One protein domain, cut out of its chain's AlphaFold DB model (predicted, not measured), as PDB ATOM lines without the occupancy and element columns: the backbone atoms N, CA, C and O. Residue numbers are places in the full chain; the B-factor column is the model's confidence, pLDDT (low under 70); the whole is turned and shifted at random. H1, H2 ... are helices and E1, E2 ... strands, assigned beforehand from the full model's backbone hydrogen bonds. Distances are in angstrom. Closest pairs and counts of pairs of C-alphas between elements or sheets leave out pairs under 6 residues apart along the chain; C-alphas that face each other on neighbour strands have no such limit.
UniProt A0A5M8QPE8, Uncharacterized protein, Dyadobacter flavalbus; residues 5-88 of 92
ATOM      1  N   GLY A   5     116.110  81.792  65.612       61.56
ATOM      2  CA  GLY A   5     115.502  82.696  64.636       61.56
ATOM      3  C   GLY A   5     113.978  82.602  64.576       61.56
ATOM      4  O   GLY A   5     113.281  83.617  64.668       61.56
ATOM      5  N   ILE A   6     113.415  81.390  64.516       66.94
ATOM      6  CA  ILE A   6     111.957  81.244  64.403       66.94
ATOM      7  C   ILE A   6     111.250  81.698  65.679       66.94
ATOM      8  O   ILE A   6     110.237  82.400  65.638       66.94
ATOM      9  N   LYS A   7     111.840  81.366  66.832       67.69
ATOM     10  CA  LYS A   7     111.332  81.762  68.143       67.69
ATOM     11  C   LYS A   7     111.389  83.278  68.316       67.69
ATOM     12  O   LYS A   7     110.490  83.852  68.931       67.69
ATOM     13  N   TYR A   8     112.410  83.927  67.755       69.19
ATOM     14  CA  TYR A   8     112.523  85.380  67.717       69.19
ATOM     15  C   TYR A   8     111.435  86.018  66.847       69.19
ATOM     16  O   TYR A   8     110.793  86.968  67.290       69.19
ATOM     17  N   VAL A   9     111.154  85.472  65.659       69.44
ATOM     18  CA  VAL A   9     110.087  85.982  64.781       69.44
ATOM     19  C   VAL A   9     108.708  85.820  65.407       69.44
ATOM     20  O   VAL A   9     107.951  86.787  65.428       69.44
ATOM     21  N   ALA A  10     108.376  84.666  65.991       73.38
ATOM     22  CA  ALA A  10     107.090  84.531  66.678       73.38
ATOM     23  C   ALA A  10     106.972  85.428  67.911       73.38
ATOM     24  O   ALA A  10     105.897  85.972  68.145       73.38
ATOM     25  N   GLN A  11     108.055  85.638  68.666       73.56
ATOM     26  CA  GLN A  11     108.037  86.584  69.783       73.56
ATOM     27  C   GLN A  11     107.855  88.029  69.322       73.56
ATOM     28  O   GLN A  11     107.080  88.768  69.920       73.56
ATOM     29  N   LYS A  12     108.572  88.446  68.274       74.06
ATOM     30  CA  LYS A  12     108.544  89.828  67.786       74.06
ATOM     31  C   LYS A  12     107.283  90.170  67.009       74.06
ATOM     32  O   LYS A  12     106.863  91.319  67.041       74.06
ATOM     33  N   ALA A  13     106.718  89.200  66.303       69.81
ATOM     34  CA  ALA A  13     105.628  89.418  65.365       69.81
ATOM     35  C   ALA A  13     104.326  88.701  65.768       69.81
ATOM     36  O   ALA A  13     103.373  88.695  64.998       69.81
ATOM     37  N   GLY A  14     104.281  88.063  66.944       71.06
ATOM     38  CA  GLY A  14     103.079  87.404  67.470       71.06
ATOM     39  C   GLY A  14     102.646  86.143  66.710       71.06
ATOM     40  O   GLY A  14     101.560  85.620  66.944       71.06
ATOM     41  N   ALA A  15     103.476  85.617  65.806       78.62
ATOM     42  CA  ALA A  15     103.126  84.513  64.907       78.62
ATOM     43  C   ALA A  15     103.362  83.114  65.492       78.62
ATOM     44  O   ALA A  15     103.846  82.219  64.801       78.62
ATOM     45  N   TYR A  16     103.021  82.888  66.760       79.12
ATOM     46  CA  TYR A  16     103.123  81.544  67.348       79.12
ATOM     47  C   TYR A  16     102.262  80.522  66.602       79.12
ATOM     48  O   TYR A  16     102.698  79.396  66.386       79.12
ATOM     49  N   TRP A  17     101.085  80.948  66.136       84.12
ATOM     50  CA  TRP A  17     100.185  80.126  65.330       84.12
ATOM     51  C   TRP A  17     100.844  79.633  64.031       84.12
ATOM     52  O   TRP A  17     100.582  78.517  63.600       84.12
ATOM     53  N   LEU A  18     101.737  80.429  63.430       83.19
ATOM     54  CA  LEU A  18     102.457  80.056  62.213       83.19
ATOM     55  C   LEU A  18     103.498  78.971  62.498       83.19
ATOM     56  O   LEU A  18     103.628  78.031  61.723       83.19
ATOM     57  N   ILE A  19     104.224  79.083  63.615       79.50
ATOM     58  CA  ILE A  19     105.194  78.059  64.029       79.50
ATOM     59  C   ILE A  19     104.484  76.745  64.317       79.50
ATOM     60  O   ILE A  19     104.970  75.695  63.897       79.50
ATOM     61  N   ASP A  20     103.365  76.806  65.036       83.75
ATOM     62  CA  ASP A  20     102.579  75.625  65.379       83.75
ATOM     63  C   ASP A  20     102.092  74.922  64.108       83.75
ATOM     64  O   ASP A  20     102.313  73.725  63.940       83.75
ATOM     65  N   GLU A  21     101.577  75.689  63.141       84.88
ATOM     66  CA  GLU A  21     101.166  75.171  61.838       84.88
ATOM     67  C   GLU A  21     102.338  74.531  61.073       84.88
ATOM     68  O   GLU A  21     102.226  73.389  60.642       84.88
ATOM     69  N   ILE A  22     103.484  75.210  60.935       82.38
ATOM     70  CA  ILE A  22     104.662  74.653  60.243       82.38
ATOM     71  C   ILE A  22     105.126  73.367  60.934       82.38
ATOM     72  O   ILE A  22     105.402  72.368  60.271       82.38
ATOM     73  N   THR A  23     105.173  73.371  62.268       81.06
ATOM     74  CA  THR A  23     105.552  72.212  63.085       81.06
ATOM     75  C   THR A  23     104.582  71.058  62.863       81.06
ATOM     76  O   THR A  23     105.018  69.937  62.620       81.06
ATOM     77  N   PHE A  24     103.274  71.315  62.882       83.94
ATOM     78  CA  PHE A  24     102.250  70.315  62.599       83.94
ATOM     79  C   PHE A  24     102.428  69.714  61.199       83.94
ATOM     80  O   PHE A  24     102.323  68.502  61.011       83.94
ATOM     81  N   GLN A  25     102.777  70.546  60.220       83.06
ATOM     82  CA  GLN A  25     103.029  70.104  58.853       83.06
ATOM     83  C   GLN A  25     104.336  69.305  58.736       83.06
ATOM     84  O   GLN A  25     104.375  68.365  57.952       83.06
ATOM     85  N   GLN A  26     105.347  69.530  59.585       78.38
ATOM     86  CA  GLN A  26     106.525  68.642  59.668       78.38
ATOM     87  C   GLN A  26     106.185  67.207  60.098       78.38
ATOM     88  O   GLN A  26     106.956  66.287  59.825       78.38
ATOM     89  N   TYR A  27     105.041  66.975  60.751       80.94
ATOM     90  CA  TYR A  27     104.567  65.614  61.029       80.94
ATOM     91  C   TYR A  27     103.902  64.963  59.814       80.94
ATOM     92  O   TYR A  27     103.771  63.738  59.768       80.94
ATOM     93  N   HIS A  28     103.497  65.752  58.818       81.81
ATOM     94  CA  HIS A  28     102.899  65.227  57.604       81.81
ATOM     95  C   HIS A  28     103.982  64.587  56.727       81.81
ATOM     96  O   HIS A  28     104.906  65.279  56.302       81.81
ATOM     97  N   PRO A  29     103.870  63.297  56.359       78.62
ATOM     98  CA  PRO A  29     104.894  62.619  55.565       78.62
ATOM     99  C   PRO A  29     105.113  63.272  54.194       78.62
ATOM    100  O   PRO A  29     106.209  63.195  53.660       78.62
ATOM    101  N   ARG A  30     104.100  63.948  53.636       77.69
ATOM    102  CA  ARG A  30     104.220  64.701  52.376       77.69
ATOM    103  C   ARG A  30     105.149  65.906  52.454       77.69
ATOM    104  O   ARG A  30     105.704  66.284  51.443       77.69
ATOM    105  N   ILE A  31     105.237  66.521  53.624       77.69
ATOM    106  CA  ILE A  31     106.053  67.708  53.859       77.69
ATOM    107  C   ILE A  31     107.403  67.254  54.418       77.69
ATOM    108  O   ILE A  31     108.445  67.665  53.942       77.69
ATOM    109  N   LYS A  32     107.396  66.310  55.369       75.69
ATOM    110  CA  LYS A  32     108.600  65.740  55.983       75.69
ATOM    111  C   LYS A  32     109.564  65.076  54.994       75.69
ATOM    112  O   LYS A  32     110.758  65.067  55.265       75.69
ATOM    113  N   ASN A  33     109.061  64.453  53.923       77.50
ATOM    114  CA  ASN A  33     109.930  63.831  52.916       77.50
ATOM    115  C   ASN A  33     110.689  64.858  52.073       77.50
ATOM    116  O   ASN A  33     111.631  64.473  51.392       77.50
ATOM    117  N   GLU A  34     110.302  66.128  52.140       81.25
ATOM    118  CA  GLU A  34     110.934  67.168  51.354       81.25
ATOM    119  C   GLU A  34     112.069  67.807  52.129       81.25
ATOM    120  O   GLU A  34     111.885  68.370  53.218       81.25
ATOM    121  N   GLU A  35     113.260  67.685  51.544       78.50
ATOM    122  CA  GLU A  35     114.521  68.153  52.112       78.50
ATOM    123  C   GLU A  35     114.531  69.674  52.277       78.50
ATOM    124  O   GLU A  35     115.207  70.188  53.169       78.50
ATOM    125  N   PHE A  36     113.759  70.390  51.453       84.62
ATOM    126  CA  PHE A  36     113.678  71.842  51.445       84.62
ATOM    127  C   PHE A  36     112.236  72.312  51.274       84.62
ATOM    128  O   PHE A  36     111.535  71.911  50.357       84.62
ATOM    129  N   GLN A  37     111.789  73.208  52.146       87.12
ATOM    130  CA  GLN A  37     110.440  73.756  52.096       87.12
ATOM    131  C   GLN A  37     110.482  75.265  52.289       87.12
ATOM    132  O   GLN A  37     111.172  75.781  53.169       87.12
ATOM    133  N   VAL A  38     109.689  75.983  51.505       89.00
ATOM    134  CA  VAL A  38     109.568  77.437  51.563       89.00
ATOM    135  C   VAL A  38     108.168  77.808  52.009       89.00
ATOM    136  O   VAL A  38     107.198  77.712  51.261       89.00
ATOM    137  N   TRP A  39     108.074  78.301  53.231       88.75
ATOM    138  CA  TRP A  39     106.857  78.813  53.831       88.75
ATOM    139  C   TRP A  39     106.790  80.322  53.621       88.75
ATOM    140  O   TRP A  39     107.518  81.093  54.240       88.75
ATOM    141  N   THR A  40     105.910  80.761  52.728       89.75
ATOM    142  CA  THR A  40     105.637  82.177  52.478       89.75
ATOM    143  C   THR A  40     104.329  82.557  53.150       89.75
ATOM    144  O   THR A  40     103.271  82.044  52.791       89.75
ATOM    145  N   LEU A  41     104.391  83.479  54.104       89.50
ATOM    146  CA  LEU A  41     103.222  84.105  54.698       89.50
ATOM    147  C   LEU A  41     103.050  85.495  54.089       89.50
ATOM    148  O   LEU A  41     103.904  86.360  54.269       89.50
ATOM    149  N   LYS A  42     101.929  85.720  53.409       90.69
ATOM    150  CA  LYS A  42     101.496  87.047  52.959       90.69
ATOM    151  C   LYS A  42     100.387  87.547  53.858       90.69
ATOM    152  O   LYS A  42      99.469  86.794  54.156       90.69
ATOM    153  N   VAL A  43     100.475  88.795  54.289       90.12
ATOM    154  CA  VAL A  43      99.513  89.415  55.197       90.12
ATOM    155  C   VAL A  43      98.926  90.654  54.546       90.12
ATOM    156  O   VAL A  43      99.639  91.576  54.150       90.12
ATOM    157  N   ASP A  44      97.605  90.676  54.485       90.31
ATOM    158  CA  ASP A  44      96.802  91.821  54.099       90.31
ATOM    159  C   ASP A  44      96.547  92.680  55.334       90.31
ATOM    160  O   ASP A  44      95.599  92.454  56.088       90.31
ATOM    161  N   LEU A  45      97.387  93.698  55.524       84.62
ATOM    162  CA  LEU A  45      97.259  94.652  56.631       84.62
ATOM    163  C   LEU A  45      95.908  95.392  56.613       84.62
ATOM    164  O   LEU A  45      95.388  95.741  57.666       84.62
ATOM    165  N   GLU A  46      95.308  95.583  55.434       86.81
ATOM    166  CA  GLU A  46      94.006  96.249  55.288       86.81
ATOM    167  C   GLU A  46      92.839  95.414  55.826       86.81
ATOM    168  O   GLU A  46      91.893  95.958  56.393       86.81
ATOM    169  N   ARG A  47      92.888  94.089  55.648       86.19
ATOM    170  CA  ARG A  47      91.818  93.170  56.078       86.19
ATOM    171  C   ARG A  47      92.185  92.385  57.336       86.19
ATOM    172  O   ARG A  47      91.364  91.613  57.822       86.19
ATOM    173  N   SER A  48      93.408  92.570  57.836       86.88
ATOM    174  CA  SER A  48      94.022  91.744  58.881       86.88
ATOM    175  C   SER A  48      93.978  90.247  58.549       86.88
ATOM    176  O   SER A  48      93.905  89.417  59.445       86.88
ATOM    177  N   THR A  49      93.990  89.884  57.263       90.44
ATOM    178  CA  THR A  49      93.980  88.486  56.805       90.44
ATOM    179  C   THR A  49      95.376  88.057  56.393       90.44
ATOM    180  O   THR A  49      96.220  88.885  56.070       90.44
ATOM    181  N   ALA A  50      95.630  86.756  56.367       90.50
ATOM    182  CA  ALA A  50      96.891  86.214  55.887       90.50
ATOM    183  C   ALA A  50      96.662  85.055  54.922       90.50
ATOM    184  O   ALA A  50      95.599  84.449  54.896       90.50
ATOM    185  N   VAL A  51      97.677  84.702  54.149       91.94
ATOM    186  CA  VAL A  51      97.720  83.473  53.365       91.94
ATOM    187  C   VAL A  51      99.091  82.860  53.568       91.94
ATOM    188  O   VAL A  51     100.104  83.491  53.264       91.94
ATOM    189  N   VAL A  52      99.118  81.644  54.110       90.88
ATOM    190  CA  VAL A  52     100.340  80.855  54.226       90.88
ATOM    191  C   VAL A  52     100.409  79.865  53.072       90.88
ATOM    192  O   VAL A  52      99.438  79.171  52.771       90.88
ATOM    193  N   THR A  53     101.567  79.797  52.434       91.75
ATOM    194  CA  THR A  53     101.832  78.917  51.300       91.75
ATOM    195  C   THR A  53     103.148  78.189  51.537       91.75
ATOM    196  O   THR A  53     104.159  78.833  51.795       91.75
ATOM    197  N   CYS A  54     103.137  76.866  51.445       89.56
ATOM    198  CA  CYS A  54     104.309  76.005  51.448       89.56
ATOM    199  C   CYS A  54     104.634  75.577  50.021       89.56
ATOM    200  O   CYS A  54     103.804  74.968  49.339       89.56
ATOM    201  N   ASP A  55     105.861  75.844  49.613       90.50
ATOM    202  CA  ASP A  55     106.479  75.351  48.393       90.50
ATOM    203  C   ASP A  55     107.600  74.367  48.737       90.50
ATOM    204  O   ASP A  55     108.167  74.426  49.822       90.50
ATOM    205  N   ASP A  56     107.906  73.473  47.813       85.38
ATOM    206  CA  ASP A  56     108.969  72.469  47.917       85.38
ATOM    207  C   ASP A  56     110.383  73.000  47.576       85.38
ATOM    208  O   ASP A  56     111.344  72.259  47.410       85.38
ATOM    209  N   GLY A  57     110.523  74.297  47.288       78.56
ATOM    210  CA  GLY A  57     111.720  74.873  46.662       78.56
ATOM    211  C   GLY A  57     111.884  74.523  45.184       78.56
ATOM    212  O   GLY A  57     112.591  75.224  44.465       78.56
ATOM    213  N   ASN A  58     111.190  73.490  44.707       81.44
ATOM    214  CA  ASN A  58     111.166  73.072  43.311       81.44
ATOM    215  C   ASN A  58     110.010  73.712  42.509       81.44
ATOM    216  O   ASN A  58     109.674  73.258  41.413       81.44
ATOM    217  N   GLY A  59     109.362  74.749  43.061       75.50
ATOM    218  CA  GLY A  59     108.229  75.450  42.441       75.50
ATOM    219  C   GLY A  59     106.908  74.681  42.515       75.50
ATOM    220  O   GLY A  59     105.969  74.966  41.762       75.50
ATOM    221  N   ARG A  60     106.841  73.671  43.387       84.88
ATOM    222  CA  ARG A  60     105.657  72.852  43.615       84.88
ATOM    223  C   ARG A  60     105.016  73.249  44.942       84.88
ATOM    224  O   ARG A  60     105.540  72.960  46.014       84.88
ATOM    225  N   ILE A  61     103.836  73.859  44.857       88.19
ATOM    226  CA  ILE A  61     103.044  74.213  46.036       88.19
ATOM    227  C   ILE A  61     102.523  72.934  46.695       88.19
ATOM    228  O   ILE A  61     101.671  72.237  46.138       88.19
ATOM    229  N   LEU A  62     103.034  72.638  47.884       86.56
ATOM    230  CA  LEU A  62     102.631  71.484  48.684       86.56
ATOM    231  C   LEU A  62     101.386  71.793  49.515       86.56
ATOM    232  O   LEU A  62     100.544  70.920  49.735       86.56
ATOM    233  N   PHE A  63     101.265  73.038  49.979       87.00
ATOM    234  CA  PHE A  63     100.204  73.451  50.887       87.00
ATOM    235  C   PHE A  63      99.889  74.938  50.734       87.00
ATOM    236  O   PHE A  63     100.791  75.756  50.631       87.00
ATOM    237  N   THR A  64      98.610  75.301  50.787       91.12
ATOM    238  CA  THR A  64      98.170  76.698  50.878       91.12
ATOM    239  C   THR A  64      97.006  76.767  51.845       91.12
ATOM    240  O   THR A  64      96.044  76.009  51.711       91.12
ATOM    241  N   LYS A  65      97.065  77.698  52.793       89.06
ATOM    242  CA  LYS A  65      96.002  77.930  53.765       89.06
ATOM    243  C   LYS A  65      95.765  79.430  53.951       89.06
ATOM    244  O   LYS A  65      96.667  80.150  54.380       89.06
ATOM    245  N   PRO A  66      94.555  79.926  53.650       90.06
ATOM    246  CA  PRO A  66      94.164  81.270  54.032       90.06
ATOM    247  C   PRO A  66      93.899  81.330  55.542       90.06
ATOM    248  O   PRO A  66      93.315  80.426  56.138       90.06
ATOM    249  N   ILE A  67      94.326  82.425  56.148       87.94
ATOM    250  CA  ILE A  67      94.223  82.753  57.561       87.94
ATOM    251  C   ILE A  67      93.228  83.905  57.677       87.94
ATOM    252  O   ILE A  67      93.460  85.006  57.177       87.94
ATOM    253  N   GLY A  68      92.094  83.632  58.320       83.06
ATOM    254  CA  GLY A  68      90.987  84.587  58.417       83.06
ATOM    255  C   GLY A  68      91.283  85.808  59.289       83.06
ATOM    256  O   GLY A  68      90.603  86.816  59.146       83.06
ATOM    257  N   TYR A  69      92.281  85.726  60.173       81.12
ATOM    258  CA  TYR A  69      92.730  86.847  60.988       81.12
ATOM    259  C   TYR A  69      94.170  86.642  61.469       81.12
ATOM    260  O   TYR A  69      94.513  85.556  61.938       81.12
ATOM    261  N   THR A  70      95.003  87.675  61.374       83.06
ATOM    262  CA  THR A  70      96.363  87.691  61.915       83.06
ATOM    263  C   THR A  70      96.722  89.074  62.449       83.06
ATOM    264  O   THR A  70      96.367  90.087  61.855       83.06
ATOM    265  N   ASP A  71      97.478  89.104  63.545       79.19
ATOM    266  CA  ASP A  71      98.041  90.324  64.146       79.19
ATOM    267  C   ASP A  71      99.471  90.607  63.639       79.19
ATOM    268  O   ASP A  71     100.246  91.351  64.231       79.19
ATOM    269  N   PHE A  72      99.874  89.955  62.543       80.50
ATOM    270  CA  PHE A  72     101.246  90.028  62.058       80.50
ATOM    271  C   PHE A  72     101.558  91.422  61.481       80.50
ATOM    272  O   PHE A  72     100.893  91.855  60.537       80.50
ATOM    273  N   PRO A  73     102.603  92.112  61.967       77.25
ATOM    274  CA  PRO A  73     102.892  93.493  61.577       77.25
ATOM    275  C   PRO A  73     103.555  93.634  60.196       77.25
ATOM    276  O   PRO A  73     103.678  94.747  59.684       77.25
ATOM    277  N   LEU A  74     104.029  92.542  59.586       81.31
ATOM    278  CA  LEU A  74     104.708  92.567  58.287       81.31
ATOM    279  C   LEU A  74     103.763  92.131  57.166       81.31
ATOM    280  O   LEU A  74     103.040  91.155  57.305       81.31
ATOM    281  N   LYS A  75     103.856  92.785  56.007       84.94
ATOM    282  CA  LYS A  75     103.092  92.428  54.795       84.94
ATOM    283  C   LYS A  75     103.447  91.058  54.207       84.94
ATOM    284  O   LYS A  75     102.640  90.436  53.527       84.94
ATOM    285  N   GLU A  76     104.682  90.610  54.404       85.31
ATOM    286  CA  GLU A  76     105.178  89.335  53.893       85.31
ATOM    287  C   GLU A  76     106.350  88.870  54.754       85.31
ATOM    288  O   GLU A  76     107.195  89.676  55.151       85.31
ATOM    289  N   ILE A  77     106.424  87.566  55.002       85.25
ATOM    290  CA  ILE A  77     107.615  86.901  55.514       85.25
ATOM    291  C   ILE A  77     107.809  85.568  54.794       85.25
ATOM    292  O   ILE A  77     106.849  84.870  54.466       85.25
ATOM    293  N   LYS A  78     109.071  85.219  54.554       86.25
ATOM    294  CA  LYS A  78     109.476  83.903  54.067       86.25
ATOM    295  C   LYS A  78     110.230  83.176  55.162       86.25
ATOM    296  O   LYS A  78     110.996  83.791  55.895       86.25
ATOM    297  N   ILE A  79     109.978  81.887  55.270       85.44
ATOM    298  CA  ILE A  79     110.587  80.966  56.217       85.44
ATOM    299  C   ILE A  79     111.025  79.759  55.401       85.44
ATOM    300  O   ILE A  79     110.275  79.270  54.561       85.44
ATOM    301  N   TYR A  80     112.232  79.284  55.646       85.00
ATOM    302  CA  TYR A  80     112.779  78.106  54.993       85.00
ATOM    303  C   TYR A  80     112.830  76.980  56.010       85.00
ATOM    304  O   TYR A  80     113.109  77.219  57.180       85.00
ATOM    305  N   VAL A  81     112.530  75.756  55.604       82.06
ATOM    306  CA  VAL A  81     112.714  74.576  56.445       82.06
ATOM    307  C   VAL A  81     113.574  73.603  55.669       82.06
ATOM    308  O   VAL A  81     113.198  73.199  54.575       82.06
ATOM    309  N   VAL A  82     114.730  73.262  56.225       81.50
ATOM    310  CA  VAL A  82     115.711  72.375  55.604       81.50
ATOM    311  C   VAL A  82     116.088  71.313  56.616       81.50
ATOM    312  O   VAL A  82     116.489  71.661  57.721       81.50
ATOM    313  N   ASP A  83     115.912  70.036  56.283       75.62
ATOM    314  CA  ASP A  83     116.229  68.915  57.186       75.62
ATOM    315  C   ASP A  83     115.640  69.076  58.611       75.62
ATOM    316  O   ASP A  83     116.307  68.918  59.631       75.62
ATOM    317  N   ASN A  84     114.360  69.459  58.720       69.31
ATOM    318  CA  ASN A  84     113.701  69.732  60.014       69.31
ATOM    319  C   ASN A  84     114.284  70.921  60.821       69.31
ATOM    320  O   ASN A  84     113.954  71.106  62.002       69.31
ATOM    321  N   VAL A  85     115.127  71.741  60.192       75.50
ATOM    322  CA  VAL A  85     115.674  72.989  60.726       75.50
ATOM    323  C   VAL A  85     114.951  74.155  60.072       75.50
ATOM    324  O   VAL A  85     114.960  74.313  58.856       75.50
ATOM    325  N   ILE A  86     114.313  74.987  60.886       77.75
ATOM    326  CA  ILE A  86     113.630  76.185  60.402       77.75
ATOM    327  C   ILE A  86     114.658  77.319  60.307       77.75
ATOM    328  O   ILE A  86     115.443  77.512  61.223       77.75
ATOM    329  N   LEU A  87     114.682  78.068  59.218       75.06
ATOM    330  CA  LEU A  87     115.662  79.104  58.910       75.06
ATOM    331  C   LEU A  87     114.934  80.358  58.430       75.06
ATOM    332  O   LEU A  87     113.911  80.290  57.739       75.06
ATOM    333  N   LEU A  88     115.470  81.521  58.783       72.19
ATOM    334  CA  LEU A  88     114.997  82.795  58.257       72.19
ATOM    335  C   LEU A  88     115.840  83.228  57.053       72.19
ATOM    336  O   LEU A  88     117.037  82.961  57.031       72.19
TER     337      LEU A  88
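What this domain is: This is residues 5 to 88 of the 92 residues of an uncharacterized protein of Dyadobacter flavalbus (UniProt A0A5M8QPE8). A twisted, curled sheet of five antiparallel strands makes a wall, with helix H2 over one face and the other face bare. H1 pairs with H2 in a helical hairpin and lies beside the E5 edge of the sheet, while the short H3 sits at one end of the wall, between H2 and E1 along the chain. The printed part has 84 residues, with three named helices followed by five named strands, in the class mixed, helices and strands. The sheet runs E3, E2, E1, E4, E5. The whole is compact, with a radius of gyration of the C-alphas of 12.2 A and spans of 35 by 24 by 18 A.

Where its parts are: Begin with the longest strand: find C-alpha 36 at (113.678, 71.842, 51.445), where E1 starts, and follow it through residues 36 to 44 for 26.3 A. E2 is residues 49 to 55, 20.0 A long, and E3 is residues 61 to 67, 16.8 A. E4 is residues 76 to 82, 20.0 A, and E5, residues 85 to 87, ends at C-alpha 87 (115.662, 79.104, 58.910). Now look before E1: H1, residues 5 to 13, starts at C-alpha 5 (115.502, 82.696, 64.636) and is 12.0 A long. H2 is residues 16 to 26, 15.4 A, and H3 is residues 29 to 32.

How they stand to each other: E1, E2 and E3 form a meander, each strand the antiparallel neighbour of the one before. With E4 they form a Greek key, in which E1 is also the antiparallel neighbour of E4. Look for N 40 and O 53 between E1 and E2, 2.8 A apart, and for N 52 and O 65 between E2 and E3, 2.9 A. Between E1 and E4 find N 39 and O 79 at 2.7 A; in the hairpin of E4 and E5 find N 87 and O 80, also 2.7 A. H2 has a height over the sheet of 8.5 A, and its closest C-alphas to E1 are those of Ile 22 and Trp 39, 8.0 A apart. H1 is at the sheet's level, 2.1 A; the C-alphas of Ile 6 and Ile 86 in E5 are 6.7 A apart. H1 and H2 touch at Ala 10 and Tyr 16, whose C-alphas are 5.0 A apart, and run opposite ways. H3 only grazes the sheet, with its residues 30 to 32. In H1 and H2 every O i to N i+4 pair is within hydrogen-bond range; H3 is too short for such a pair.

The domain as a whole: The C-alphas farthest apart are those of Asn 33 and Glu 46, 36.2 A. The printed part has no cut and no long link. Mean pLDDT of the printed part is 81.9; residues 5 to 9, 13 and 84 are under 70.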